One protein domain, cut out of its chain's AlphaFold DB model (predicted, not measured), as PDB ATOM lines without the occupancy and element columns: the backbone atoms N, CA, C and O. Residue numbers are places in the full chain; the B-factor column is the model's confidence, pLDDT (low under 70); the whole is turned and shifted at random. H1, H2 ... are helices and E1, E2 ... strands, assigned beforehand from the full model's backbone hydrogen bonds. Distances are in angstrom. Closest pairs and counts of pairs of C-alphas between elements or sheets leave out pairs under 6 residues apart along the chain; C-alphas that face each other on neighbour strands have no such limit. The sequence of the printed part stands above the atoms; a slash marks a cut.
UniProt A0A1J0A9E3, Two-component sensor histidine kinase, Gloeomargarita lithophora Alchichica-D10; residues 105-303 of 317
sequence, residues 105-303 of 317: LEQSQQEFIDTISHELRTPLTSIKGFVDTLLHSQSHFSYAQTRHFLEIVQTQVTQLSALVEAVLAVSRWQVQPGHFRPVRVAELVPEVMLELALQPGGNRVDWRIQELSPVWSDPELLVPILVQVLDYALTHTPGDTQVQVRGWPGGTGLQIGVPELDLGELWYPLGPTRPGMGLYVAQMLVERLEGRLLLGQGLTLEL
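This is residues 105 to 303 of the 317 residues of the protein "Two-component sensor histidine kinase" of Gloeomargarita lithophora Alchichica-D10 (UniProt A0A1J0A9E3). A long helical hairpin, H1 and H2, packs with the second half of H2 on a head in which H3, H4 and H6 cover one face of a five-stranded sheet, with no named helix on the other. Residues 105 to 111, the hairpin's turn at 135 to 140, and 268 to 273 stick out. The printed part has 199 residues, six named helices and seven named strands, in the order H1 H2 E1 H3 E2 E3 H4 E4 E5 H5 H6 E6 E7; the class is mixed. The sheet runs E2 E4 E5 E7 E6, mixed, and E1 and E3 make a small antiparallel pair. The whole is compact, radius of gyration of the C-alphas 18.0 A, spanning 61 by 42 by 33 A.

Begin with H1, residues 105 to 136: its residues 120 to 134 alone touch H2, residues 143 to 175, opposite ways at a shallow tilt of 20 degrees, closest at the C-alphas of Ile 127 and Val 153, 5.2 A. Next come E1, residues 181 to 183, and its neighbour E3, residues 215 to 217, with N 183 and O 215 2.8 A apart. E2, residues 207 to 209, is parallel to E4, residues 243 to 247: N 245 and O 208, 2.9 A. E4 forms a hairpin with E5, residues 254 to 257: N 246 and O 255, 2.8 A. E7, residues 298 to 302, is antiparallel to E5, N 254 and O 301 2.8 A, and forms a hairpin with E6, residues 292 to 296: N 294 and O 300, 2.9 A. In two layers, helices on one face of the sheet, find H3, residues 185 to 197, over E4; H4, residues 219 to 236, over E5 and E7; and H6, residues 277 to 288, over E6. H5, residues 263 to 267, is on the same face. E5, H5, H6 and E6 form a split strand-helix-strand unit, E7 between its strands, with a right-handed crossover. H1, H2, H4 and H6 form an up and down bundle, each running against the one before; Ala 166 of H2 and Pro 224 of H4 have their closest C-alphas 5.3 A apart. Every O i to N i+4 pair is within hydrogen-bond range in H6; the counts are 27 of 28 in H1, 27 of 29 in H2, 7 of 9 in H3, 13 of 14 in H4 and 0 of 1 in H5, where 2 of 2 O i to N i+3 pairs are.

Find C-alpha 105 at (-30.021, -41.904, 32.891); H1 runs 44.6 A from there. H2 runs 48.1 A and H4 25.6 A. E7 ends at C-alpha 302, (-46.720, -24.349, 27.550).

The C-alphas of Gln 138 and Gly 250 are farthest apart, 61.8 A. The printed part has no cut and no long link. Its mean pLDDT is 70.1; 84 residues are under 70, among them 247 to 278.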
ATOM      1  N   LEU A 105     -30.659 -43.142  32.427       41.19
ATOM      2  CA  LEU A 105     -30.021 -41.904  32.891       41.19
ATOM      3  C   LEU A 105     -28.554 -41.808  32.459       41.19
ATOM      4  O   LEU A 105     -28.143 -40.742  32.034       41.19
ATOM      5  N   GLU A 106     -27.765 -42.883  32.546       43.03
ATOM      6  CA  GLU A 106     -26.359 -42.873  32.102       43.03
ATOM      7  C   GLU A 106     -26.251 -42.774  30.577       43.03
ATOM      8  O   GLU A 106     -25.396 -42.064  30.074       43.03
ATOM      9  N   GLN A 107     -27.143 -43.429  29.837       45.16
ATOM     10  CA  GLN A 107     -27.274 -43.335  28.388       45.16
ATOM     11  C   GLN A 107     -27.831 -41.974  27.994       45.16
ATOM     12  O   GLN A 107     -27.276 -41.376  27.095       45.16
ATOM     13  N   SER A 108     -28.834 -41.424  28.686       49.72
ATOM     14  CA  SER A 108     -29.296 -40.051  28.438       49.72
ATOM     15  C   SER A 108     -28.224 -39.021  28.797       49.72
ATOM     16  O   SER A 108     -28.059 -38.052  28.069       49.72
ATOM     17  N   GLN A 109     -27.439 -39.234  29.859       53.09
ATOM     18  CA  GLN A 109     -26.285 -38.398  30.207       53.09
ATOM     19  C   GLN A 109     -25.159 -38.544  29.189       53.09
ATOM     20  O   GLN A 109     -24.561 -37.542  28.821       53.09
ATOM     21  N   GLN A 110     -24.875 -39.753  28.707       55.44
ATOM     22  CA  GLN A 110     -23.853 -39.993  27.695       55.44
ATOM     23  C   GLN A 110     -24.291 -39.436  26.341       55.44
ATOM     24  O   GLN A 110     -23.524 -38.727  25.711       55.44
ATOM     25  N   GLU A 111     -25.535 -39.659  25.924       56.44
ATOM     26  CA  GLU A 111     -26.145 -39.065  24.731       56.44
ATOM     27  C   GLU A 111     -26.201 -37.539  24.845       56.44
ATOM     28  O   GLU A 111     -25.947 -36.846  23.861       56.44
ATOM     29  N   PHE A 112     -26.462 -37.000  26.038       59.03
ATOM     30  CA  PHE A 112     -26.381 -35.572  26.330       59.03
ATOM     31  C   PHE A 112     -24.946 -35.057  26.210       59.03
ATOM     32  O   PHE A 112     -24.723 -34.088  25.497       59.03
ATOM     33  N   ILE A 113     -23.964 -35.716  26.830       61.50
ATOM     34  CA  ILE A 113     -22.542 -35.343  26.771       61.50
ATOM     35  C   ILE A 113     -22.012 -35.436  25.339       61.50
ATOM     36  O   ILE A 113     -21.329 -34.518  24.880       61.50
ATOM     37  N   ASP A 114     -22.336 -36.507  24.620       58.34
ATOM     38  CA  ASP A 114     -21.931 -36.725  23.235       58.34
ATOM     39  C   ASP A 114     -22.564 -35.657  22.342       58.34
ATOM     40  O   ASP A 114     -21.872 -35.013  21.552       58.34
ATOM     41  N   THR A 115     -23.858 -35.386  22.519       58.78
ATOM     42  CA  THR A 115     -24.560 -34.346  21.758       58.78
ATOM     43  C   THR A 115     -24.031 -32.945  22.087       58.78
ATOM     44  O   THR A 115     -23.782 -32.191  21.150       58.78
ATOM     45  N   ILE A 116     -23.735 -32.617  23.357       64.56
ATOM     46  CA  ILE A 116     -23.088 -31.345  23.747       64.56
ATOM     47  C   ILE A 116     -21.748 -31.244  23.051       64.56
ATOM     48  O   ILE A 116     -21.443 -30.245  22.406       64.56
ATOM     49  N   SER A 117     -20.944 -32.294  23.143       66.38
ATOM     50  CA  SER A 117     -19.610 -32.306  22.558       66.38
ATOM     51  C   SER A 117     -19.655 -32.078  21.046       66.38
ATOM     52  O   SER A 117     -18.795 -31.377  20.512       66.38
ATOM     53  N   HIS A 118     -20.649 -32.636  20.352       68.38
ATOM     54  CA  HIS A 118     -20.863 -32.413  18.924       68.38
ATOM     55  C   HIS A 118     -21.299 -30.976  18.607       68.38
ATOM     56  O   HIS A 118     -20.720 -30.345  17.721       68.38
ATOM     57  N   GLU A 119     -22.254 -30.438  19.357       66.94
ATOM     58  CA  GLU A 119     -22.859 -29.125  19.104       66.94
ATOM     59  C   GLU A 119     -21.954 -27.967  19.534       66.94
ATOM     60  O   GLU A 119     -21.998 -26.909  18.920       66.94
ATOM     61  N   LEU A 120     -21.056 -28.173  20.504       74.56
ATOM     62  CA  LEU A 120     -19.970 -27.234  20.812       74.56
ATOM     63  C   LEU A 120     -18.858 -27.285  19.750       74.56
ATOM     64  O   LEU A 120     -18.237 -26.266  19.440       74.56
ATOM     65  N   ARG A 121     -18.574 -28.465  19.178       72.19
ATOM     66  CA  ARG A 121     -17.473 -28.641  18.214       72.19
ATOM     67  C   ARG A 121     -17.731 -27.900  16.906       72.19
ATOM     68  O   ARG A 121     -16.780 -27.359  16.343       72.19
ATOM     69  N   THR A 122     -18.969 -27.865  16.423       73.62
ATOM     70  CA  THR A 122     -19.341 -27.183  15.171       73.62
ATOM     71  C   THR A 122     -19.007 -25.679  15.178       73.62
ATOM     72  O   THR A 122     -18.183 -25.270  14.351       73.62
ATOM     73  N   PRO A 123     -19.522 -24.852  16.113       75.00
ATOM     74  CA  PRO A 123     -19.190 -23.431  16.181       75.00
ATOM     75  C   PRO A 123     -17.708 -23.209  16.495       75.00
ATOM     76  O   PRO A 123     -17.091 -22.344  15.882       75.00
ATOM     77  N   LEU A 124     -17.082 -24.032  17.347       79.88
ATOM     78  CA  LEU A 124     -15.638 -23.943  17.612       79.88
ATOM     79  C   LEU A 124     -14.790 -24.199  16.360       79.88
ATOM     80  O   LEU A 124     -13.800 -23.506  16.129       79.88
ATOM     81  N   THR A 125     -15.179 -25.176  15.539       75.19
ATOM     82  CA  THR A 125     -14.493 -25.485  14.276       75.19
ATOM     83  C   THR A 125     -14.668 -24.346  13.278       75.19
ATOM     84  O   THR A 125     -13.701 -23.967  12.622       75.19
ATOM     85  N   SER A 126     -15.870 -23.765  13.205       81.38
ATOM     86  CA  SER A 126     -16.164 -22.599  12.365       81.38
ATOM     87  C   SER A 126     -15.336 -21.382  12.785       81.38
ATOM     88  O   SER A 126     -14.589 -20.833  11.974       81.38
ATOM     89  N   ILE A 127     -15.361 -21.030  14.078       85.94
ATOM     90  CA  ILE A 127     -14.562 -19.943  14.667       85.94
ATOM     91  C   ILE A 127     -13.086 -20.139  14.337       85.94
ATOM     92  O   ILE A 127     -12.448 -19.240  13.789       85.94
ATOM     93  N   LYS A 128     -12.549 -21.331  14.621       83.06
ATOM     94  CA  LYS A 128     -11.151 -21.652  14.337       83.06
ATOM     95  C   LYS A 128     -10.841 -21.535  12.845       83.06
ATOM     96  O   LYS A 128      -9.823 -20.951  12.502       83.06
ATOM     97  N   GLY A 129     -11.711 -22.024  11.962       88.06
ATOM     98  CA  GLY A 129     -11.528 -21.945  10.511       88.06
ATOM     99  C   GLY A 129     -11.483 -20.508   9.984       88.06
ATOM    100  O   GLY A 129     -10.585 -20.169   9.209       88.06
ATOM    101  N   PHE A 130     -12.399 -19.642  10.427       87.06
ATOM    102  CA  PHE A 130     -12.412 -18.230  10.028       87.06
ATOM    103  C   PHE A 130     -11.228 -17.453  10.607       87.06
ATOM    104  O   PHE A 130     -10.600 -16.678   9.885       87.06
ATOM    105  N   VAL A 131     -10.871 -17.697  11.871       91.19
ATOM    106  CA  VAL A 131      -9.687 -17.092  12.498       91.19
ATOM    107  C   VAL A 131      -8.403 -17.562  11.809       91.19
ATOM    108  O   VAL A 131      -7.572 -16.730  11.452       91.19
ATOM    109  N   ASP A 132      -8.251 -18.862  11.543       88.88
ATOM    110  CA  ASP A 132      -7.093 -19.414  10.831       88.88
ATOM    111  C   ASP A 132      -6.989 -18.823   9.419       88.88
ATOM    112  O   ASP A 132      -5.893 -18.463   8.989       88.88
ATOM    113  N   THR A 133      -8.119 -18.664   8.725       88.19
ATOM    114  CA  THR A 133      -8.183 -18.021   7.404       88.19
ATOM    115  C   THR A 133      -7.725 -16.567   7.473       88.19
ATOM    116  O   THR A 133      -6.897 -16.151   6.666       88.19
ATOM    117  N   LEU A 134      -8.208 -15.801   8.454       88.38
ATOM    118  CA  LEU A 134      -7.816 -14.405   8.665       88.38
ATOM    119  C   LEU A 134      -6.328 -14.249   9.016       88.38
ATOM    120  O   LEU A 134      -5.709 -13.277   8.592       88.38
ATOM    121  N   LEU A 135      -5.759 -15.188   9.779       87.50
ATOM    122  CA  LEU A 135      -4.362 -15.140  10.220       87.50
ATOM    123  C   LEU A 135      -3.368 -15.628   9.157       87.50
ATOM    124  O   LEU A 135      -2.259 -15.104   9.083       87.50
ATOM    125  N   HIS A 136      -3.737 -16.635   8.357       82.81
ATOM    126  CA  HIS A 136      -2.801 -17.357   7.487       82.81
ATOM    127  C   HIS A 136      -3.044 -17.156   5.987       82.81
ATOM    128  O   HIS A 136      -2.309 -17.728   5.175       82.81
ATOM    129  N   SER A 137      -4.041 -16.365   5.571       77.06
ATOM    130  CA  SER A 137      -4.211 -16.095   4.142       77.06
ATOM    131  C   SER A 137      -3.056 -15.249   3.610       77.06
ATOM    132  O   SER A 137      -2.797 -14.148   4.088       77.06
ATOM    133  N   GLN A 138      -2.413 -15.725   2.544       69.44
ATOM    134  CA  GLN A 138      -1.391 -14.964   1.814       69.44
ATOM    135  C   GLN A 138      -1.986 -13.787   1.016       69.44
ATOM    136  O   GLN A 138      -1.257 -12.930   0.524       69.44
ATOM    137  N   SER A 139      -3.312 -13.748   0.868       72.44
ATOM    138  CA  SER A 139      -4.065 -12.694   0.190       72.44
ATOM    139  C   SER A 139      -4.484 -11.602   1.179       72.44
ATOM    140  O   SER A 139      -4.938 -11.904   2.276       72.44
ATOM    141  N   HIS A 140      -4.401 -10.327   0.794       79.38
ATOM    142  CA  HIS A 140      -4.970  -9.248   1.605       79.38
ATOM    143  C   HIS A 140      -6.496  -9.229   1.459       79.38
ATOM    144  O   HIS A 140      -7.012  -8.938   0.379       79.38
ATOM    145  N   PHE A 141      -7.223  -9.518   2.540       85.88
ATOM    146  CA  PHE A 141      -8.667  -9.294   2.587       85.88
ATOM    147  C   PHE A 141      -8.981  -7.797   2.593       85.88
ATOM    148  O   PHE A 141      -8.296  -6.996   3.232       85.88
ATOM    149  N   SER A 142     -10.048  -7.412   1.892       90.62
ATOM    150  CA  SER A 142     -10.617  -6.073   2.050       90.62
ATOM    151  C   SER A 142     -11.194  -5.902   3.458       90.62
ATOM    152  O   SER A 142     -11.626  -6.871   4.083       90.62
ATOM    153  N   TYR A 143     -11.298  -4.655   3.928       88.88
ATOM    154  CA  TYR A 143     -11.945  -4.348   5.210       88.88
ATOM    155  C   TYR A 143     -13.351  -4.965   5.320       88.88
ATOM    156  O   TYR A 143     -13.711  -5.492   6.368       88.88
ATOM    157  N   ALA A 144     -14.123  -4.956   4.228       87.31
ATOM    158  CA  ALA A 144     -15.461  -5.541   4.189       87.31
ATOM    159  C   ALA A 144     -15.449  -7.069   4.392       87.31
ATOM    160  O   ALA A 144     -16.261  -7.586   5.150       87.31
ATOM    161  N   GLN A 145     -14.509  -7.786   3.769       86.62
ATOM    162  CA  GLN A 145     -14.367  -9.239   3.937       86.62
ATOM    163  C   GLN A 145     -13.884  -9.604   5.340       86.62
ATOM    164  O   GLN A 145     -14.437 -10.505   5.965       86.62
ATOM    165  N   THR A 146     -12.893  -8.875   5.863       88.50
ATOM    166  CA  THR A 146     -12.418  -9.062   7.239       88.50
ATOM    167  C   THR A 146     -13.543  -8.838   8.238       88.50
ATOM    168  O   THR A 146     -13.750  -9.662   9.125       88.50
ATOM    169  N   ARG A 147     -14.304  -7.751   8.071       88.19
ATOM    170  CA  ARG A 147     -15.459  -7.452   8.916       88.19
ATOM    171  C   ARG A 147     -16.513  -8.553   8.838       88.19
ATOM    172  O   ARG A 147     -16.968  -8.993   9.882       88.19
ATOM    173  N   HIS A 148     -16.832  -9.042   7.642       83.88
ATOM    174  CA  HIS A 148     -17.790 -10.130   7.465       83.88
ATOM    175  C   HIS A 148     -17.352 -11.427   8.169       83.88
ATOM    176  O   HIS A 148     -18.151 -12.057   8.855       83.88
ATOM    177  N   PHE A 149     -16.076 -11.814   8.072       84.19
ATOM    178  CA  PHE A 149     -15.569 -12.987   8.797       84.19
ATOM    179  C   PHE A 149     -15.586 -12.797  10.316       84.19
ATOM    180  O   PHE A 149     -15.941 -13.726  11.039       84.19
ATOM    181  N   LEU A 150     -15.248 -11.602  10.811       87.31
ATOM    182  CA  LEU A 150     -15.344 -11.283  12.239       87.31
ATOM    183  C   LEU A 150     -16.795 -11.278  12.736       87.31
ATOM    184  O   LEU A 150     -17.054 -11.725  13.848       87.31
ATOM    185  N   GLU A 151     -17.735 -10.820  11.913       84.44
ATOM    186  CA  GLU A 151     -19.170 -10.896  12.181       84.44
ATOM    187  C   GLU A 151     -19.626 -12.359  12.300       84.44
ATOM    188  O   GLU A 151     -20.267 -12.709  13.287       84.44
ATOM    189  N   ILE A 152     -19.202 -13.246  11.390       81.50
ATOM    190  CA  ILE A 152     -19.494 -14.685  11.505       81.50
ATOM    191  C   ILE A 152     -18.915 -15.264  12.803       81.50
ATOM    192  O   ILE A 152     -19.620 -15.966  13.528       81.50
ATOM    193  N   VAL A 153     -17.654 -14.956  13.129       83.50
ATOM    194  CA  VAL A 153     -17.021 -15.399  14.384       83.50
ATOM    195  C   VAL A 153     -17.816 -14.916  15.598       83.50
ATOM    196  O   VAL A 153     -18.074 -15.707  16.504       83.50
ATOM    197  N   GLN A 154     -18.241 -13.652  15.609       84.31
ATOM    198  CA  GLN A 154     -19.027 -13.085  16.699       84.31
ATOM    199  C   GLN A 154     -20.365 -13.812  16.872       84.31
ATOM    200  O   GLN A 154     -20.705 -14.176  17.995       84.31
ATOM    201  N   THR A 155     -21.087 -14.079  15.780       78.88
ATOM    202  CA  THR A 155     -22.347 -14.838  15.827       78.88
ATOM    203  C   THR A 155     -22.130 -16.238  16.406       78.88
ATOM    204  O   THR A 155     -22.862 -16.654  17.300       78.88
ATOM    205  N   GLN A 156     -21.078 -16.945  15.974       79.62
ATOM    206  CA  GLN A 156     -20.762 -18.283  16.491       79.62
ATOM    207  C   GLN A 156     -20.389 -18.275  17.983       79.62
ATOM    208  O   GLN A 156     -20.767 -19.189  18.714       79.62
ATOM    209  N   VAL A 157     -19.673 -17.249  18.454       83.75
ATOM    210  CA  VAL A 157     -19.346 -17.085  19.881       83.75
ATOM    211  C   VAL A 157     -20.610 -16.838  20.702       83.75
ATOM    212  O   VAL A 157     -20.787 -17.472  21.739       83.75
ATOM    213  N   THR A 158     -21.507 -15.970  20.232       80.06
ATOM    214  CA  THR A 158     -22.768 -15.682  20.926       80.06
ATOM    215  C   THR A 158     -23.649 -16.930  21.036       80.06
ATOM    216  O   THR A 158     -24.129 -17.242  22.126       80.06
ATOM    217  N   GLN A 159     -23.790 -17.695  19.948       76.31
ATOM    218  CA  GLN A 159     -24.519 -18.972  19.949       76.31
ATOM    219  C   GLN A 159     -23.910 -19.978  20.938       76.31
ATOM    220  O   GLN A 159     -24.622 -20.600  21.728       76.31
ATOM    221  N   LEU A 160     -22.578 -20.098  20.944       82.38
ATOM    222  CA  LEU A 160     -21.857 -20.978  21.861       82.38
ATOM    223  C   LEU A 160     -22.087 -20.590  23.330       82.38
ATOM    224  O   LEU A 160     -22.342 -21.460  24.163       82.38
ATOM    225  N   SER A 161     -22.025 -19.296  23.649       81.25
ATOM    226  CA  SER A 161     -22.279 -18.785  24.999       81.25
ATOM    227  C   SER A 161     -23.703 -19.079  25.471       81.25
ATOM    228  O   SER A 161     -23.877 -19.571  26.585       81.25
ATOM    229  N   ALA A 162     -24.709 -18.859  24.618       76.81
ATOM    230  CA  ALA A 162     -26.104 -19.158  24.941       76.81
ATOM    231  C   ALA A 162     -26.331 -20.653  25.225       76.81
ATOM    232  O   ALA A 162     -27.061 -21.015  26.153       76.81
ATOM    233  N   LEU A 163     -25.684 -21.533  24.452       76.19
ATOM    234  CA  LEU A 163     -25.744 -22.979  24.660       76.19
ATOM    235  C   LEU A 163     -25.096 -23.394  25.990       76.19
ATOM    236  O   LEU A 163     -25.674 -24.182  26.740       76.19
ATOM    237  N   VAL A 164     -23.924 -22.839  26.314       80.44
ATOM    238  CA  VAL A 164     -23.241 -23.100  27.592       80.44
ATOM    239  C   VAL A 164     -24.096 -22.650  28.775       80.44
ATOM    240  O   VAL A 164     -24.258 -23.420  29.722       80.44
ATOM    241  N   GLU A 165     -24.691 -21.457  28.724       79.25
ATOM    242  CA  GLU A 165     -25.567 -20.975  29.799       79.25
ATOM    243  C   GLU A 165     -26.798 -21.860  29.993       79.25
ATOM    244  O   GLU A 165     -27.173 -22.158  31.129       79.25
ATOM    245  N   ALA A 166     -27.393 -22.348  28.903       72.25
ATOM    246  CA  ALA A 166     -28.520 -23.269  28.976       72.25
ATOM    247  C   ALA A 166     -28.120 -24.613  29.621       72.25
ATOM    248  O   ALA A 166     -28.834 -25.128  30.483       72.25
ATOM    249  N   VAL A 167     -26.943 -25.156  29.286       77.38
ATOM    250  CA  VAL A 167     -26.399 -26.372  29.922       77.38
ATOM    251  C   VAL A 167     -26.096 -26.141  31.408       77.38
ATOM    252  O   VAL A 167     -26.415 -26.987  32.249       77.38
ATOM    253  N   LEU A 168     -25.523 -24.988  31.765       77.19
ATOM    254  CA  LEU A 168     -25.276 -24.628  33.162       77.19
ATOM    255  C   LEU A 168     -26.581 -24.461  33.945       77.19
ATOM    256  O   LEU A 168     -26.643 -24.878  35.103       77.19
ATOM    257  N   ALA A 169     -27.632 -23.918  33.326       73.44
ATOM    258  CA  ALA A 169     -28.956 -23.827  33.933       73.44
ATOM    259  C   ALA A 169     -29.514 -25.219  34.277       73.44
ATOM    260  O   ALA A 169     -30.002 -25.415  35.392       73.44
ATOM    261  N   VAL A 170     -29.345 -26.210  33.389       69.88
ATOM    262  CA  VAL A 170     -29.718 -27.612  33.669       69.88
ATOM    263  C   VAL A 170     -28.956 -28.156  34.881       69.88
ATOM    264  O   VAL A 170     -29.544 -28.841  35.716       69.88
ATOM    265  N   SER A 171     -27.663 -27.850  35.005       68.19
ATOM    266  CA  SER A 171     -26.829 -28.322  36.119       68.19
ATOM    267  C   SER A 171     -27.176 -27.656  37.456       68.19
ATOM    268  O   SER A 171     -27.348 -28.357  38.455       68.19
ATOM    269  N   ARG A 172     -27.334 -26.324  37.493       67.81
ATOM    270  CA  ARG A 172     -27.658 -25.565  38.720       67.81
ATOM    271  C   ARG A 172     -28.935 -26.080  39.381       67.81
ATOM    272  O   ARG A 172     -28.975 -26.291  40.593       67.81
ATOM    273  N   TRP A 173     -29.947 -26.364  38.570       63.62
ATOM    274  CA  TRP A 173     -31.252 -26.809  39.047       63.62
ATOM    275  C   TRP A 173     -31.302 -28.272  39.507       63.62
ATOM    276  O   TRP A 173     -32.238 -28.676  40.192       63.62
ATOM    277  N   GLN A 174     -30.295 -29.087  39.177       58.38
ATOM    278  CA  GLN A 174     -30.161 -30.420  39.777       58.38
ATOM    279  C   GLN A 174     -29.727 -30.352  41.247       58.38
ATOM    280  O   GLN A 174     -29.949 -31.304  41.991       58.38
ATOM    281  N   VAL A 175     -29.104 -29.243  41.658       50.62
ATOM    282  CA  VAL A 175     -28.467 -29.097  42.971       50.62
ATOM    283  C   VAL A 175     -29.262 -28.169  43.895       50.62
ATOM    284  O   VAL A 175     -29.195 -28.325  45.114       50.62
ATOM    285  N   GLN A 176     -30.023 -27.216  43.345       57.16
ATOM    286  CA  GLN A 176     -30.754 -26.207  44.117       57.16
ATOM    287  C   GLN A 176     -32.237 -26.125  43.713       57.16
ATOM    288  O   GLN A 176     -32.549 -26.221  42.526       57.16
ATOM    289  N   PRO A 177     -33.161 -25.928  44.674       58.88
ATOM    290  CA  PRO A 177     -34.568 -25.682  44.370       58.88
ATOM    291  C   PRO A 177     -34.752 -24.317  43.689       58.88
ATOM    292  O   PRO A 177     -34.169 -23.326  44.124       58.88
ATOM    293  N   GLY A 178     -35.586 -24.264  42.648       68.00
ATOM    294  CA  GLY A 178     -35.828 -23.035  41.889       68.00
ATOM    295  C   GLY A 178     -36.587 -21.940  42.636       68.00
ATOM    296  O   GLY A 178     -37.385 -22.195  43.544       68.00
ATOM    297  N   HIS A 179     -36.385 -20.703  42.190       78.31
ATOM    298  CA  HIS A 179     -36.992 -19.495  42.746       78.31
ATOM    299  C   HIS A 179     -38.245 -19.082  41.964       78.31
ATOM    300  O   HIS A 179     -38.267 -18.088  41.236       78.31
ATOM    301  N   PHE A 180     -39.321 -19.850  42.125       81.00
ATOM    302  CA  PHE A 180     -40.569 -19.595  41.408       81.00
ATOM    303  C   PHE A 180     -41.300 -18.337  41.898       81.00
ATOM    304  O   PHE A 180     -41.584 -18.184  43.088       81.00
ATOM    305  N   ARG A 181     -41.669 -17.464  40.956       79.50
ATOM    306  CA  ARG A 181     -42.464 -16.247  41.188       79.50
ATOM    307  C   ARG A 181     -43.341 -15.925  39.968       79.50
ATOM    308  O   ARG A 181     -43.130 -16.512  38.908       79.50
ATOM    309  N   PRO A 182     -44.308 -14.991  40.056       80.56
ATOM    310  CA  PRO A 182     -44.972 -14.472  38.866       80.56
ATOM    311  C   PRO A 182     -43.950 -13.759  37.982       80.56
ATOM    312  O   PRO A 182     -43.289 -12.818  38.424       80.56
ATOM    313  N   VAL A 183     -43.844 -14.187  36.732       82.25
ATOM    314  CA  VAL A 183     -42.965 -13.601  35.726       82.25
ATOM    315  C   VAL A 183     -43.814 -13.059  34.585       82.25
ATOM    316  O   VAL A 183     -44.617 -13.773  33.980       82.25
ATOM    317  N   ARG A 184     -43.642 -11.770  34.284       83.06
ATOM    318  CA  ARG A 184     -44.269 -11.127  33.128       83.06
ATOM    319  C   ARG A 184     -43.411 -11.393  31.898       83.06
ATOM    320  O   ARG A 184     -42.493 -10.644  31.598       83.06
ATOM    321  N   VAL A 185     -43.720 -12.470  31.182       78.31
ATOM    322  CA  VAL A 185     -42.978 -12.879  29.976       78.31
ATOM    323  C   VAL A 185     -42.926 -11.769  28.922       78.31
ATOM    324  O   VAL A 185     -41.913 -11.610  28.251       78.31
ATOM    325  N   ALA A 186     -43.977 -10.949  28.833       78.38
ATOM    326  CA  ALA A 186     -44.030  -9.794  27.940       78.38
ATOM    327  C   ALA A 186     -42.930  -8.747  28.211       78.38
ATOM    328  O   ALA A 186     -42.631  -7.960  27.322       78.38
ATOM    329  N   GLU A 187     -42.331  -8.738  29.406       82.94
ATOM    330  CA  GLU A 187     -41.212  -7.852  29.763       82.94
ATOM    331  C   GLU A 187     -39.854  -8.480  29.428       82.94
ATOM    332  O   GLU A 187     -38.938  -7.765  29.044       82.94
ATOM    333  N   LEU A 188     -39.737  -9.811  29.504       82.44
ATOM    334  CA  LEU A 188     -38.490 -10.533  29.217       82.44
ATOM    335  C   LEU A 188     -38.240 -10.723  27.718       82.44
ATOM    336  O   LEU A 188     -37.106 -10.664  27.255       82.44
ATOM    337  N   VAL A 189     -39.303 -10.970  26.953       79.75
ATOM    338  CA  VAL A 189     -39.205 -11.248  25.514       79.75
ATOM    339  C   VAL A 189     -38.533 -10.099  24.743       79.75
ATOM    340  O   VAL A 189     -37.634 -10.398  23.963       79.75
ATOM    341  N   PRO A 190     -38.862  -8.806  24.965       80.56
ATOM    342  CA  PRO A 190     -38.159  -7.698  24.320       80.56
ATOM    343  C   PRO A 190     -36.657  -7.642  24.621       80.56
ATOM    344  O   PRO A 190     -35.883  -7.312  23.727       80.56
ATOM    345  N   GLU A 191     -36.240  -7.963  25.851       82.31
ATOM    346  CA  GLU A 191     -34.823  -7.967  26.245       82.31
ATOM    347  C   GLU A 191     -34.057  -9.066  25.501       82.31
ATOM    348  O   GLU A 191     -33.050  -8.785  24.850       82.31
ATOM    349  N   VAL A 192     -34.599 -10.288  25.502       82.38
ATOM    350  CA  VAL A 192     -34.025 -11.431  24.771       82.38
ATOM    351  C   VAL A 192     -34.012 -11.167  23.264       82.38
ATOM    352  O   VAL A 192     -33.033 -11.444  22.578       82.38
ATOM    353  N   MET A 193     -35.082 -10.585  22.725       77.00
ATOM    354  CA  MET A 193     -35.150 -10.232  21.309       77.00
ATOM    355  C   MET A 193     -34.128  -9.167  20.920       77.00
ATOM    356  O   MET A 193     -33.558  -9.259  19.838       77.00
ATOM    357  N   LEU A 194     -33.911  -8.153  21.761       75.69
ATOM    358  CA  LEU A 194     -32.906  -7.127  21.501       75.69
ATOM    359  C   LEU A 194     -31.511  -7.751  21.447       75.69
ATOM    360  O   LEU A 194     -30.745  -7.448  20.538       75.69
ATOM    361  N   GLU A 195     -31.207  -8.650  22.381       76.31
ATOM    362  CA  GLU A 195     -29.949  -9.397  22.401       76.31
ATOM    363  C   GLU A 195     -29.748 -10.223  21.120       76.31
ATOM    364  O   GLU A 195     -28.687 -10.153  20.497       76.31
ATOM    365  N   LEU A 196     -30.782 -10.939  20.672       74.06
ATOM    366  CA  LEU A 196     -30.731 -11.737  19.443       74.06
ATOM    367  C   LEU A 196     -30.675 -10.872  18.170       74.06
ATOM    368  O   LEU A 196     -29.971 -11.209  17.223       74.06
ATOM    369  N   ALA A 197     -31.363  -9.728  18.142       68.88
ATOM    370  CA  ALA A 197     -31.376  -8.808  17.001       68.88
ATOM    371  C   ALA A 197     -30.042  -8.068  16.796       68.88
ATOM    372  O   ALA A 197     -29.767  -7.583  15.698       68.88
ATOM    373  N   LEU A 198     -29.210  -7.973  17.837       67.50
ATOM    374  CA  LEU A 198     -27.857  -7.419  17.748       67.50
ATOM    375  C   LEU A 198     -26.858  -8.390  17.094       67.50
ATOM    376  O   LEU A 198     -25.727  -7.989  16.806       67.50
ATOM    377  N   GLN A 199     -27.252  -9.641  16.831       65.50
ATOM    378  CA  GLN A 199     -26.399 -10.601  16.142       65.50
ATOM    379  C   GLN A 199     -26.257 -10.247  14.646       65.50
ATOM    380  O   GLN A 199     -27.254 -10.029  13.948       65.50
ATOM    381  N   PRO A 200     -25.023 -10.187  14.113       54.41
ATOM    382  CA  PRO A 200     -24.808  -9.893  12.704       54.41
ATOM    383  C   PRO A 200     -25.429 -10.970  11.807       54.41
ATOM    384  O   PRO A 200     -25.192 -12.163  11.991       54.41
ATOM    385  N   GLY A 201     -26.211 -10.533  10.814       54.12
ATOM    386  CA  GLY A 201     -26.937 -11.422   9.903       54.12
ATOM    387  C   GLY A 201     -28.337 -11.824  10.375       54.12
ATOM    388  O   GLY A 201     -28.995 -12.587   9.675       54.12
ATOM    389  N   GLY A 202     -28.812 -11.291  11.508       54.81
ATOM    390  CA  GLY A 202     -30.174 -11.516  11.984       54.81
ATOM    391  C   GLY A 202     -31.230 -11.065  10.968       54.81
ATOM    392  O   GLY A 202     -31.198  -9.937  10.466       54.81
ATOM    393  N   ASN A 203     -32.175 -11.955  10.670       56.44
ATOM    394  CA  ASN A 203     -33.348 -11.643   9.865       56.44
ATOM    395  C   ASN A 203     -34.138 -10.490  10.506       56.44
ATOM    396  O   ASN A 203     -34.285 -10.430  11.729       56.44
ATOM    397  N   ARG A 204     -34.659  -9.566   9.686       57.34
ATOM    398  CA  ARG A 204     -35.558  -8.505  10.164       57.34
ATOM    399  C   ARG A 204     -36.919  -9.111  10.463       57.34
ATOM    400  O   ARG A 204     -37.825  -9.091   9.643       57.34
ATOM    401  N   VAL A 205     -37.040  -9.660  11.657       61.28
ATOM    402  CA  VAL A 205     -38.288 -10.245  12.113       61.28
ATOM    403  C   VAL A 205     -39.158  -9.160  12.729       61.28
ATOM    404  O   VAL A 205     -38.752  -8.475  13.669       61.28
ATOM    405  N   ASP A 206     -40.367  -9.013  12.195       65.75
ATOM    406  CA  ASP A 206     -41.417  -8.238  12.841       65.75
ATOM    407  C   ASP A 206     -42.002  -9.063  13.983       65.75
ATOM    408  O   ASP A 206     -42.488 -10.177  13.780       65.75
ATOM    409  N   TRP A 207     -41.990  -8.497  15.184       69.31
ATOM    410  CA  TRP A 207     -42.460  -9.173  16.384       69.31
ATOM    411  C   TRP A 207     -43.803  -8.617  16.828       69.31
ATOM    412  O   TRP A 207     -43.978  -7.407  16.984       69.31
ATOM    413  N   ARG A 208     -44.763  -9.507  17.081       71.31
ATOM    414  CA  ARG A 208     -46.039  -9.144  17.713       71.31
ATOM    415  C   ARG A 208     -46.176  -9.858  19.044       71.31
ATOM    416  O   ARG A 208     -46.381 -11.069  19.059       71.31
ATOM    417  N   ILE A 209     -46.100  -9.090  20.129       70.94
ATOM    418  CA  ILE A 209     -46.344  -9.556  21.496       70.94
ATOM    419  C   ILE A 209     -47.779  -9.172  21.870       70.94
ATOM    420  O   ILE A 209     -48.118  -7.990  21.890       70.94
ATOM    421  N   GLN A 210     -48.641 -10.158  22.113       71.81
ATOM    422  CA  GLN A 210     -49.980  -9.910  22.670       71.81
ATOM    423  C   GLN A 210     -49.914  -9.761  24.197       71.81
ATOM    424  O   GLN A 210     -48.912 -10.123  24.804       71.81
ATOM    425  N   GLU A 211     -50.967  -9.245  24.839       67.56
ATOM    426  CA  GLU A 211     -51.025  -9.223  26.306       67.56
ATOM    427  C   GLU A 211     -50.931 -10.649  26.871       67.56
ATOM    428  O   GLU A 211     -51.758 -11.516  26.582       67.56
ATOM    429  N   LEU A 212     -49.896 -10.886  27.681       72.62
ATOM    430  CA  LEU A 212     -49.624 -12.167  28.322       72.62
ATOM    431  C   LEU A 212     -49.986 -12.084  29.803       72.62
ATOM    432  O   LEU A 212     -49.562 -11.169  30.509       72.62
ATOM    433  N   SER A 213     -50.722 -13.079  30.302       70.88
ATOM    434  CA  SER A 213     -50.846 -13.263  31.750       70.88
ATOM    435  C   SER A 213     -49.481 -13.636  32.349       70.88
ATOM    436  O   SER A 213     -48.727 -14.366  31.701       70.88
ATOM    437  N   PRO A 214     -49.151 -13.190  33.578       75.81
ATOM    438  CA  PRO A 214     -47.949 -13.652  34.264       75.81
ATOM    439  C   PRO A 214     -47.927 -15.181  34.392       75.81
ATOM    440  O   PRO A 214     -48.956 -15.791  34.698       75.81
ATOM    441  N   VAL A 215     -46.754 -15.784  34.197       76.69
ATOM    442  CA  VAL A 215     -46.518 -17.227  34.388       76.69
ATOM    443  C   VAL A 215     -45.786 -17.459  35.704       76.69
ATOM    444  O   VAL A 215     -44.955 -16.645  36.099       76.69
ATOM    445  N   TRP A 216     -46.088 -18.549  36.407       75.31
ATOM    446  CA  TRP A 216     -45.385 -18.891  37.641       75.31
ATOM    447  C   TRP A 216     -44.123 -19.684  37.295       75.31
ATOM    448  O   TRP A 216     -44.203 -20.869  36.988       75.31
ATOM    449  N   SER A 217     -42.967 -19.023  37.292       81.56
ATOM    450  CA  SER A 217     -41.710 -19.599  36.799       81.56
ATOM    451  C   SER A 217     -40.513 -19.089  37.589       81.56
ATOM    452  O   SER A 217     -40.583 -18.058  38.261       81.56
ATOM    453  N   ASP A 218     -39.400 -19.802  37.474       82.56
ATOM    454  CA  ASP A 218     -38.077 -19.289  37.809       82.56
ATOM    455  C   ASP A 218     -37.549 -18.449  36.624       82.56
ATOM    456  O   ASP A 218     -37.429 -18.984  35.516       82.56
ATOM    457  N   PRO A 219     -37.281 -17.139  36.791       82.62
ATOM    458  CA  PRO A 219     -36.708 -16.307  35.733       82.62
ATOM    459  C   PRO A 219     -35.347 -16.807  35.236       82.62
ATOM    460  O   PRO A 219     -35.059 -16.664  34.050       82.62
ATOM    461  N   GLU A 220     -34.533 -17.405  36.114       81.25
ATOM    462  CA  GLU A 220     -33.189 -17.888  35.769       81.25
ATOM    463  C   GLU A 220     -33.229 -19.131  34.873       81.25
ATOM    464  O   GLU A 220     -32.274 -19.399  34.146       81.25
ATOM    465  N   LEU A 221     -34.346 -19.867  34.879       81.19
ATOM    466  CA  LEU A 221     -34.619 -20.937  33.916       81.19
ATOM    467  C   LEU A 221     -35.338 -20.427  32.672       81.19
ATOM    468  O   LEU A 221     -35.076 -20.895  31.564       81.19
ATOM    469  N   LEU A 222     -36.251 -19.473  32.851       83.75
ATOM    470  CA  LEU A 222     -37.095 -18.993  31.770       83.75
ATOM    471  C   LEU A 222     -36.298 -18.231  30.709       83.75
ATOM    472  O   LEU A 222     -36.559 -18.414  29.525       83.75
ATOM    473  N   VAL A 223     -35.320 -17.413  31.108       86.62
ATOM    474  CA  VAL A 223     -34.495 -16.649  30.157       86.62
ATOM    475  C   VAL A 223     -33.706 -17.577  29.217       86.62
ATOM    476  O   VAL A 223     -33.879 -17.437  28.007       86.62
ATOM    477  N   PRO A 224     -32.937 -18.578  29.697       84.12
ATOM    478  CA  PRO A 224     -32.282 -19.547  28.817       84.12
ATOM    479  C   PRO A 224     -33.245 -20.295  27.887       84.12
ATOM    480  O   PRO A 224     -32.927 -20.480  26.715       84.12
ATOM    481  N   ILE A 225     -34.433 -20.688  28.369       84.50
ATOM    482  CA  ILE A 225     -35.461 -21.323  27.523       84.50
ATOM    483  C   ILE A 225     -35.870 -20.383  26.384       84.50
ATOM    484  O   ILE A 225     -35.897 -20.798  25.227       84.50
ATOM    485  N   LEU A 226     -36.177 -19.122  26.706       83.31
ATOM    486  CA  LEU A 226     -36.593 -18.119  25.726       83.31
ATOM    487  C   LEU A 226     -35.499 -17.850  24.693       83.31
ATOM    488  O   LEU A 226     -35.811 -17.803  23.509       83.31
ATOM    489  N   VAL A 227     -34.236 -17.725  25.115       84.56
ATOM    490  CA  VAL A 227     -33.096 -17.529  24.205       84.56
ATOM    491  C   VAL A 227     -33.022 -18.670  23.192       84.56
ATOM    492  O   VAL A 227     -32.997 -18.411  21.995       84.56
ATOM    493  N   GLN A 228     -33.067 -19.924  23.648       80.75
ATOM    494  CA  GLN A 228     -32.951 -21.090  22.764       80.75
ATOM    495  C   GLN A 228     -34.131 -21.224  21.793       80.75
ATOM    496  O   GLN A 228     -33.960 -21.531  20.614       80.75
ATOM    497  N   VAL A 229     -35.341 -20.971  22.286       78.81
ATOM    498  CA  VAL A 229     -36.575 -21.043  21.497       78.81
ATOM    499  C   VAL A 229     -36.637 -19.929  20.447       78.81
ATOM    500  O   VAL A 229     -36.985 -20.184  19.293       78.81
ATOM    501  N   LEU A 230     -36.285 -18.699  20.826       79.25
ATOM    502  CA  LEU A 230     -36.323 -17.541  19.935       79.25
ATOM    503  C   LEU A 230     -35.169 -17.547  18.926       79.25
ATOM    504  O   LEU A 230     -35.401 -17.218  17.766       79.25
ATOM    505  N   ASP A 231     -33.963 -17.967  19.322       77.56
ATOM    506  CA  ASP A 231     -32.823 -18.141  18.409       77.56
ATOM    507  C   ASP A 231     -33.124 -19.196  17.338       77.56
ATOM    508  O   ASP A 231     -32.915 -18.969  16.141       77.56
ATOM    509  N   TYR A 232     -33.726 -20.317  17.751       76.50
ATOM    510  CA  TYR A 232     -34.178 -21.341  16.820       76.50
ATOM    511  C   TYR A 232     -35.206 -20.789  15.829       76.50
ATOM    512  O   TYR A 232     -35.071 -21.010  14.621       76.50
ATOM    513  N   ALA A 233     -36.198 -20.040  16.329       73.62
ATOM    514  CA  ALA A 233     -37.200 -19.396  15.490       73.62
ATOM    515  C   ALA A 233     -36.545 -18.437  14.488       73.62
ATOM    516  O   ALA A 233     -36.823 -18.537  13.300       73.62
ATOM    517  N   LEU A 234     -35.634 -17.565  14.922       73.19
ATOM    518  CA  LEU A 234     -34.939 -16.617  14.045       73.19
ATOM    519  C   LEU A 234     -34.102 -17.300  12.957       73.19
ATOM    520  O   LEU A 234     -34.141 -16.885  11.799       73.19
ATOM    521  N   THR A 235     -33.371 -18.351  13.329       71.25
ATOM    522  CA  THR A 235     -32.449 -19.065  12.434       71.25
ATOM    523  C   THR A 235     -33.184 -19.828  11.331       71.25
ATOM    524  O   THR A 235     -32.711 -19.891  10.198       71.25
ATOM    525  N   HIS A 236     -34.347 -20.403  11.647       69.25
ATOM    526  CA  HIS A 236     -35.096 -21.258  10.718       69.25
ATOM    527  C   HIS A 236     -36.237 -20.522  10.008       69.25
ATOM    528  O   HIS A 236     -36.890 -21.091   9.138       69.25
ATOM    529  N   THR A 237     -36.466 -19.254  10.348       67.25
ATOM    530  CA  THR A 237     -37.513 -18.432   9.744       67.25
ATOM    531  C   THR A 237     -36.942 -17.582   8.604       67.25
ATOM    532  O   THR A 237     -35.960 -16.874   8.822       67.25
ATOM    533  N   PRO A 238     -37.544 -17.588   7.400       64.69
ATOM    534  CA  PRO A 238     -37.138 -16.715   6.297       64.69
ATOM    535  C   PRO A 238     -37.207 -15.221   6.652       64.69
ATOM    536  O   PRO A 238     -38.068 -14.799   7.426       64.69
ATOM    537  N   GLY A 239     -36.345 -14.416   6.018       59.38
ATOM    538  CA  GLY A 239     -36.044 -13.014   6.349       59.38
ATOM    539  C   GLY A 239     -37.185 -11.990   6.383       59.38
ATOM    540  O   GLY A 239     -36.952 -10.890   6.874       59.38
ATOM    541  N   ASP A 240     -38.391 -12.349   5.941       62.75
ATOM    542  CA  ASP A 240     -39.561 -11.460   5.861       62.75
ATOM    543  C   ASP A 240     -40.766 -11.974   6.675       62.75
ATOM    544  O   ASP A 240     -41.882 -11.460   6.565       62.75
ATOM    545  N   THR A 241     -40.572 -13.019   7.484       62.88
ATOM    546  CA  THR A 241     -41.672 -13.659   8.215       62.88
ATOM    547  C   THR A 241     -41.885 -12.988   9.568       62.88
ATOM    548  O   THR A 241     -40.947 -12.714  10.318       62.88
ATOM    549  N   GLN A 242     -43.148 -12.767   9.921       67.62
ATOM    550  CA  GLN A 242     -43.524 -12.229  11.222       67.62
ATOM    551  C   GLN A 242     -43.541 -13.333  12.286       67.62
ATOM    552  O   GLN A 242     -44.372 -14.241  12.216       67.62
ATOM    553  N   VAL A 243     -42.701 -13.214  13.317       69.81
ATOM    554  CA  VAL A 243     -42.754 -14.101  14.488       69.81
ATOM    555  C   VAL A 243     -43.738 -13.528  15.506       69.81
ATOM    556  O   VAL A 243     -43.759 -12.331  15.809       69.81
ATOM    557  N   GLN A 244     -44.613 -14.382  16.024       72.88
ATOM    558  CA  GLN A 244     -45.699 -13.970  16.904       72.88
ATOM    559  C   GLN A 244     -45.558 -14.636  18.266       72.88
ATOM    560  O   GLN A 244     -45.574 -15.859  18.385       72.88
ATOM    561  N   VAL A 245     -45.487 -13.808  19.303       73.25
ATOM    562  CA  VAL A 245     -45.458 -14.246  20.696       73.25
ATOM    563  C   VAL A 245     -46.824 -13.939  21.299       73.25
ATOM    564  O   VAL A 245     -47.219 -12.782  21.455       73.25
ATOM    565  N   ARG A 246     -47.597 -14.982  21.585       72.19
ATOM    566  CA  ARG A 246     -48.990 -14.863  22.029       72.19
ATOM    567  C   ARG A 246     -49.229 -15.672  23.294       72.19
ATOM    568  O   ARG A 246     -48.499 -16.609  23.602       72.19
ATOM    569  N   GLY A 247     -50.269 -15.306  24.033       66.00
ATOM    570  CA  GLY A 247     -50.753 -16.137  25.131       66.00
ATOM    571  C   GLY A 247     -51.383 -17.401  24.560       66.00
ATOM    572  O   GLY A 247     -52.012 -17.351  23.501       66.00
ATOM    573  N   TRP A 248     -51.216 -18.529  25.243       60.53
ATOM    574  CA  TRP A 248     -51.833 -19.781  24.819       60.53
ATOM    575  C   TRP A 248     -53.378 -19.682  24.797       60.53
ATOM    576  O   TRP A 248     -53.976 -19.167  25.752       60.53
ATOM    577  N   PRO A 249     -54.066 -20.170  23.743       52.06
ATOM    578  CA  PRO A 249     -55.526 -20.180  23.703       52.06
ATOM    579  C   PRO A 249     -56.111 -21.088  24.800       52.06
ATOM    580  O   PRO A 249     -55.883 -22.293  24.813       52.06
ATOM    581  N   GLY A 250     -56.910 -20.520  25.710       55.72
ATOM    582  CA  GLY A 250     -57.638 -21.277  26.741       55.72
ATOM    583  C   GLY A 250     -57.004 -21.306  28.137       55.72
ATOM    584  O   GLY A 250     -57.584 -21.898  29.045       55.72
ATOM    585  N   GLY A 251     -55.864 -20.644  28.358       59.38
ATOM    586  CA  GLY A 251     -55.247 -20.577  29.684       59.38
ATOM    587  C   GLY A 251     -53.736 -20.375  29.650       59.38
ATOM    588  O   GLY A 251     -53.172 -19.960  28.649       59.38
ATOM    589  N   THR A 252     -53.089 -20.626  30.785       57.50
ATOM    590  CA  THR A 252     -51.685 -20.285  31.048       57.50
ATOM    591  C   THR A 252     -50.687 -21.058  30.214       57.50
ATOM    592  O   THR A 252     -50.613 -22.278  30.315       57.50
ATOM    593  N   GLY A 253     -49.916 -20.309  29.437       59.81
ATOM    594  CA  GLY A 253     -48.839 -20.789  28.590       59.81
ATOM    595  C   GLY A 253     -48.400 -19.686  27.628       59.81
ATOM    596  O   GLY A 253     -49.102 -18.682  27.458       59.81
ATOM    597  N   LEU A 254     -47.235 -19.870  27.016       67.19
ATOM    598  CA  LEU A 254     -46.647 -18.968  26.034       67.19
ATOM    599  C   LEU A 254     -46.596 -19.656  24.666       67.19
ATOM    600  O   LEU A 254     -45.867 -20.616  24.454       67.19
ATOM    601  N   GLN A 255     -47.313 -19.143  23.680       69.44
ATOM    602  CA  GLN A 255     -47.164 -19.629  22.314       69.44
ATOM    603  C   GLN A 255     -46.165 -18.758  21.546       69.44
ATOM    604  O   GLN A 255     -46.366 -17.548  21.442       69.44
ATOM    605  N   ILE A 256     -45.116 -19.363  20.978       67.50
ATOM    606  CA  ILE A 256     -44.159 -18.692  20.082       67.50
ATOM    607  C   ILE A 256     -44.356 -19.252  18.663       67.50
ATOM    608  O   ILE A 256     -43.719 -20.191  18.198       67.50
ATOM    609  N   GLY A 257     -45.331 -18.695  17.955       62.19
ATOM    610  CA  GLY A 257     -45.705 -19.165  16.624       62.19
ATOM    611  C   GLY A 257     -44.933 -18.460  15.512       62.19
ATOM    612  O   GLY A 257     -44.825 -17.232  15.511       62.19
ATOM    613  N   VAL A 258     -44.489 -19.226  14.515       58.38
ATOM    614  CA  VAL A 258     -44.166 -18.711  13.177       58.38
ATOM    615  C   VAL A 258     -45.325 -19.150  12.273       58.38
ATOM    616  O   VAL A 258     -45.435 -20.345  12.014       58.38
ATOM    617  N   PRO A 259     -46.233 -18.247  11.847       54.06
ATOM    618  CA  PRO A 259     -47.534 -18.612  11.261       54.06
ATOM    619  C   PRO A 259     -47.496 -19.475   9.988       54.06
ATOM    620  O   PRO A 259     -48.539 -19.970   9.571       54.06
ATOM    621  N   GLU A 260     -46.330 -19.631   9.358       51.78
ATOM    622  CA  GLU A 260     -46.175 -20.214   8.018       51.78
ATOM    623  C   GLU A 260     -45.106 -21.323   7.936       51.78
ATOM    624  O   GLU A 260     -44.873 -21.851   6.851       51.78
ATOM    625  N   LEU A 261     -44.482 -21.721   9.055       50.25
ATOM    626  CA  LEU A 261     -43.502 -22.817   9.080       50.25
ATOM    627  C   LEU A 261     -44.062 -24.034   9.833       50.25
ATOM    628  O   LEU A 261     -44.321 -23.958  11.035       50.25
ATOM    629  N   ASP A 262     -44.227 -25.162   9.134       50.78
ATOM    630  CA  ASP A 262     -44.453 -26.463   9.776       50.78
ATOM    631  C   ASP A 262     -43.113 -26.989  10.301       50.78
ATOM    632  O   ASP A 262     -42.288 -27.530   9.563       50.78
ATOM    633  N   LEU A 263     -42.869 -26.761  11.590       53.50
ATOM    634  CA  LEU A 263     -41.651 -27.182  12.282       53.50
ATOM    635  C   LEU A 263     -41.706 -28.662  12.699       53.50
ATOM    636  O   LEU A 263     -40.717 -29.188  13.216       53.50
ATOM    637  N   GLY A 264     -42.840 -29.345  12.485       44.72
ATOM    638  CA  GLY A 264     -43.050 -30.741  12.868       44.72
ATOM    639  C   GLY A 264     -42.213 -31.750  12.072       44.72
ATOM    640  O   GLY A 264     -41.829 -32.783  12.620       44.72
ATOM    641  N   GLU A 265     -41.852 -31.450  10.818       41.22
ATOM    642  CA  GLU A 265     -41.031 -32.355   9.990       41.22
ATOM    643  C   GLU A 265     -39.558 -32.449  10.437       41.22
ATOM    644  O   GLU A 265     -38.844 -33.367  10.033       41.22
ATOM    645  N   LEU A 266     -39.098 -31.563  11.326       45.09
ATOM    646  CA  LEU A 266     -37.720 -31.550  11.837       45.09
ATOM    647  C   LEU A 266     -37.510 -32.458  13.071       45.09
ATOM    648  O   LEU A 266     -36.390 -32.560  13.565       45.09
ATOM    649  N   TRP A 267     -38.557 -33.131  13.572       39.09
ATOM    650  CA  TRP A 267     -38.528 -33.896  14.835       39.09
ATOM    651  C   TRP A 267     -38.428 -35.432  14.680       39.09
ATOM    652  O   TRP A 267     -38.435 -36.154  15.677       39.09
ATOM    653  N   TYR A 268     -38.307 -35.999  13.470       30.19
ATOM    654  CA  TYR A 268     -38.223 -37.465  13.358       30.19
ATOM    655  C   TYR A 268     -36.862 -38.005  13.853       30.19
ATOM    656  O   TYR A 268     -35.810 -37.549  13.387       30.19
ATOM    657  N   PRO A 269     -36.835 -39.010  14.754       35.69
ATOM    658  CA  PRO A 269     -35.589 -39.635  15.172       35.69
ATOM    659  C   PRO A 269     -35.016 -40.375  13.960       35.69
ATOM    660  O   PRO A 269     -35.713 -41.199  13.373       35.69
ATOM    661  N   LEU A 270     -33.754 -40.089  13.612       32.78
ATOM    662  CA  LEU A 270     -32.971 -40.621  12.472       32.78
ATOM    663  C   LEU A 270     -32.846 -39.712  11.221       32.78
ATOM    664  O   LEU A 270     -32.452 -40.200  10.163       32.78
ATOM    665  N   GLY A 271     -33.095 -38.400  11.326       31.77
ATOM    666  CA  GLY A 271     -32.721 -37.415  10.292       31.77
ATOM    667  C   GLY A 271     -31.323 -36.781  10.492       31.77
ATOM    668  O   GLY A 271     -30.856 -36.692  11.628       31.77
ATOM    669  N   PRO A 272     -30.639 -36.315   9.421       31.22
ATOM    670  CA  PRO A 272     -29.283 -35.741   9.479       31.22
ATOM    671  C   PRO A 272     -29.199 -34.338  10.114       31.22
ATOM    672  O   PRO A 272     -28.101 -33.845  10.359       31.22
ATOM    673  N   THR A 273     -30.334 -33.711  10.416       38.31
ATOM    674  CA  THR A 273     -30.443 -32.424  11.110       38.31
ATOM    675  C   THR A 273     -31.353 -32.614  12.312       38.31
ATOM    676  O   THR A 273     -32.569 -32.467  12.230       38.31
ATOM    677  N   ARG A 274     -30.750 -32.999  13.441       43.56
ATOM    678  CA  ARG A 274     -31.399 -32.921  14.752       43.56
ATOM    679  C   ARG A 274     -31.909 -31.479  14.947       43.56
ATOM    680  O   ARG A 274     -31.191 -30.558  14.549       43.56
ATOM    681  N   PRO A 275     -33.080 -31.244  15.568       50.91
ATOM    682  CA  PRO A 275     -33.360 -29.934  16.142       50.91
ATOM    683  C   PRO A 275     -32.158 -29.581  17.019       50.91
ATOM    684  O   PRO A 275     -31.760 -30.400  17.852       50.91
ATOM    685  N   GLY A 276     -31.523 -28.436  16.745       60.53
ATOM    686  CA  GLY A 276     -30.264 -28.049  17.382       60.53
ATOM    687  C   GLY A 276     -30.353 -28.213  18.893       60.53
ATOM    688  O   GLY A 276     -31.423 -28.025  19.482       60.53
ATOM    689  N   MET A 277     -29.247 -28.584  19.535       66.50
ATOM    690  CA  MET A 277     -29.248 -28.918  20.962       66.50
ATOM    691  C   MET A 277     -29.852 -27.831  21.856       66.50
ATOM    692  O   MET A 277     -30.368 -28.145  22.928       66.50
ATOM    693  N   GLY A 278     -29.864 -26.584  21.396       66.81
ATOM    694  CA  GLY A 278     -30.627 -25.511  22.011       66.81
ATOM    695  C   GLY A 278     -32.066 -25.881  22.377       66.81
ATOM    696  O   GLY A 278     -32.470 -25.714  23.527       66.81
ATOM    697  N   LEU A 279     -32.819 -26.476  21.447       71.88
ATOM    698  CA  LEU A 279     -34.191 -26.930  21.700       71.88
ATOM    699  C   LEU A 279     -34.254 -28.142  22.630       71.88
ATOM    700  O   LEU A 279     -35.181 -28.234  23.428       71.88
ATOM    701  N   TYR A 280     -33.281 -29.053  22.561       70.31
ATOM    702  CA  TYR A 280     -33.214 -30.202  23.470       70.31
ATOM    703  C   TYR A 280     -32.982 -29.751  24.919       70.31
ATOM    704  O   TYR A 280     -33.678 -30.179  25.836       70.31
ATOM    705  N   VAL A 281     -32.046 -28.823  25.128       69.88
ATOM    706  CA  VAL A 281     -31.787 -28.226  26.444       69.88
ATOM    707  C   VAL A 281     -32.990 -27.403  26.904       69.88
ATOM    708  O   VAL A 281     -33.391 -27.513  28.061       69.88
ATOM    709  N   ALA A 282     -33.618 -26.639  26.004       77.56
ATOM    710  CA  ALA A 282     -34.864 -25.942  26.302       77.56
ATOM    711  C   ALA A 282     -35.950 -26.927  26.751       77.56
ATOM    712  O   ALA A 282     -36.563 -26.704  27.787       77.56
ATOM    713  N   GLN A 283     -36.139 -28.050  26.054       76.62
ATOM    714  CA  GLN A 283     -37.091 -29.087  26.446       76.62
ATOM    715  C   GLN A 283     -36.793 -29.632  27.849       76.62
ATOM    716  O   GLN A 283     -37.704 -29.687  28.672       76.62
ATOM    717  N   MET A 284     -35.533 -29.955  28.163       72.62
ATOM    718  CA  MET A 284     -35.152 -30.418  29.505       72.62
ATOM    719  C   MET A 284     -35.493 -29.393  30.596       72.62
ATOM    720  O   MET A 284     -35.971 -29.760  31.669       72.62
ATOM    721  N   LEU A 285     -35.255 -28.103  30.338       76.88
ATOM    722  CA  LEU A 285     -35.585 -27.021  31.269       76.88
ATOM    723  C   LEU A 285     -37.107 -26.814  31.384       76.88
ATOM    724  O   LEU A 285     -37.618 -26.556  32.472       76.88
ATOM    725  N   VAL A 286     -37.846 -26.969  30.286       78.38
ATOM    726  CA  VAL A 286     -39.309 -26.838  30.233       78.38
ATOM    727  C   VAL A 286     -40.005 -27.977  30.971       78.38
ATOM    728  O   VAL A 286     -40.919 -27.717  31.751       78.38
ATOM    729  N   GLU A 287     -39.546 -29.218  30.803       75.81
ATOM    730  CA  GLU A 287     -40.048 -30.378  31.552       75.81
ATOM    731  C   GLU A 287     -39.870 -30.189  33.067       75.81
ATOM    732  O   GLU A 287     -40.732 -30.582  33.853       75.81
ATOM    733  N   ARG A 288     -38.793 -29.511  33.489       73.81
ATOM    734  CA  ARG A 288     -38.557 -29.146  34.899       73.81
ATOM    735  C   ARG A 288     -39.501 -28.068  35.419       73.81
ATOM    736  O   ARG A 288     -39.795 -28.058  36.610       73.81
ATOM    737  N   LEU A 289     -39.998 -27.200  34.543       73.44
ATOM    738  CA  LEU A 289     -41.064 -26.247  34.855       73.44
ATOM    739  C   LEU A 289     -42.463 -26.890  34.782       73.44
ATOM    740  O   LEU A 289     -43.457 -26.165  34.815       73.44
ATOM    741  N   GLU A 290     -42.555 -28.222  34.652       70.88
ATOM    742  CA  GLU A 290     -43.796 -28.966  34.369       70.88
ATOM    743  C   GLU A 290     -44.520 -28.458  33.106       70.88
ATOM    744  O   GLU A 290     -45.735 -28.607  32.944       70.88
ATOM    745  N   GLY A 291     -43.762 -27.821  32.216       72.38
ATOM    746  CA  GLY A 291     -44.224 -27.287  30.952       72.38
ATOM    747  C   GLY A 291     -44.097 -28.289  29.814       72.38
ATOM    748  O   GLY A 291     -43.653 -29.427  29.987       72.38
ATOM    749  N   ARG A 292     -44.484 -27.855  28.614       74.00
ATOM    750  CA  ARG A 292     -44.334 -28.638  27.383       74.00
ATOM    751  C   ARG A 292     -43.801 -27.767  26.264       74.00
ATOM    752  O   ARG A 292     -44.271 -26.652  26.065       74.00
ATOM    753  N   LEU A 293     -42.849 -28.309  25.516       73.81
ATOM    754  CA  LEU A 293     -42.389 -27.732  24.264       73.81
ATOM    755  C   LEU A 293     -43.003 -28.548  23.122       73.81
ATOM    756  O   LEU A 293     -42.769 -29.751  23.039       73.81
ATOM    757  N   LEU A 294     -43.830 -27.923  22.285       70.81
ATOM    758  CA  LEU A 294     -44.531 -28.590  21.184       70.81
ATOM    759  C   LEU A 294     -44.113 -27.977  19.844       70.81
ATOM    760  O   LEU A 294     -44.130 -26.756  19.684       70.81
ATOM    761  N   LEU A 295     -43.786 -28.835  18.880       65.00
ATOM    762  CA  LEU A 295     -43.472 -28.467  17.498       65.00
ATOM    763  C   LEU A 295     -44.679 -28.789  16.601       65.00
ATOM    764  O   LEU A 295     -45.212 -29.897  16.661       65.00
ATOM    765  N   GLY A 296     -45.130 -27.821  15.799       62.25
ATOM    766  CA  GLY A 296     -46.268 -27.948  14.873       62.25
ATOM    767  C   GLY A 296     -46.298 -26.792  13.866       62.25
ATOM    768  O   GLY A 296     -45.259 -26.458  13.304       62.25
ATOM    769  N   GLN A 297     -47.444 -26.110  13.694       56.09
ATOM    770  CA  GLN A 297     -47.536 -24.813  12.982       56.09
ATOM    771  C   GLN A 297     -46.886 -23.667  13.799       56.09
ATOM    772  O   GLN A 297     -47.540 -22.693  14.174       56.09
ATOM    773  N   GLY A 298     -45.619 -23.842  14.182       62.00
ATOM    774  CA  GLY A 298     -44.866 -22.999  15.112       62.00
ATOM    775  C   GLY A 298     -44.279 -23.761  16.310       62.00
ATOM    776  O   GLY A 298     -44.359 -24.989  16.392       62.00
ATOM    777  N   LEU A 299     -43.679 -23.013  17.243       67.25
ATOM    778  CA  LEU A 299     -42.983 -23.513  18.432       67.25
ATOM    779  C   LEU A 299     -43.733 -23.092  19.705       67.25
ATOM    780  O   LEU A 299     -43.709 -21.949  20.151       67.25
ATOM    781  N   THR A 300     -44.450 -24.017  20.321       69.38
ATOM    782  CA  THR A 300     -45.276 -23.691  21.489       69.38
ATOM    783  C   THR A 300     -44.545 -24.018  22.785       69.38
ATOM    784  O   THR A 300     -44.088 -25.145  22.951       69.38
ATOM    785  N   LEU A 301     -44.509 -23.061  23.719       74.00
ATOM    786  CA  LEU A 301     -44.007 -23.218  25.085       74.00
ATOM    787  C   LEU A 301     -45.159 -23.155  26.111       74.00
ATOM    788  O   LEU A 301     -45.549 -22.101  26.613       74.00
ATOM    789  N   GLU A 302     -45.709 -24.296  26.493       72.00
ATOM    790  CA  GLU A 302     -46.720 -24.349  27.550       72.00
ATOM    791  C   GLU A 302     -46.052 -24.312  28.931       72.00
ATOM    792  O   GLU A 302     -45.151 -25.101  29.202       72.00
ATOM    793  N   LEU A 303     -46.506 -23.418  29.816       70.75
ATOM    794  CA  LEU A 303     -46.046 -23.309  31.207       70.75
ATOM    795  C   LEU A 303     -47.259 -23.248  32.153       70.75
ATOM    796  O   LEU A 303     -48.189 -22.480  31.885       70.75
TER     797      LEU A 303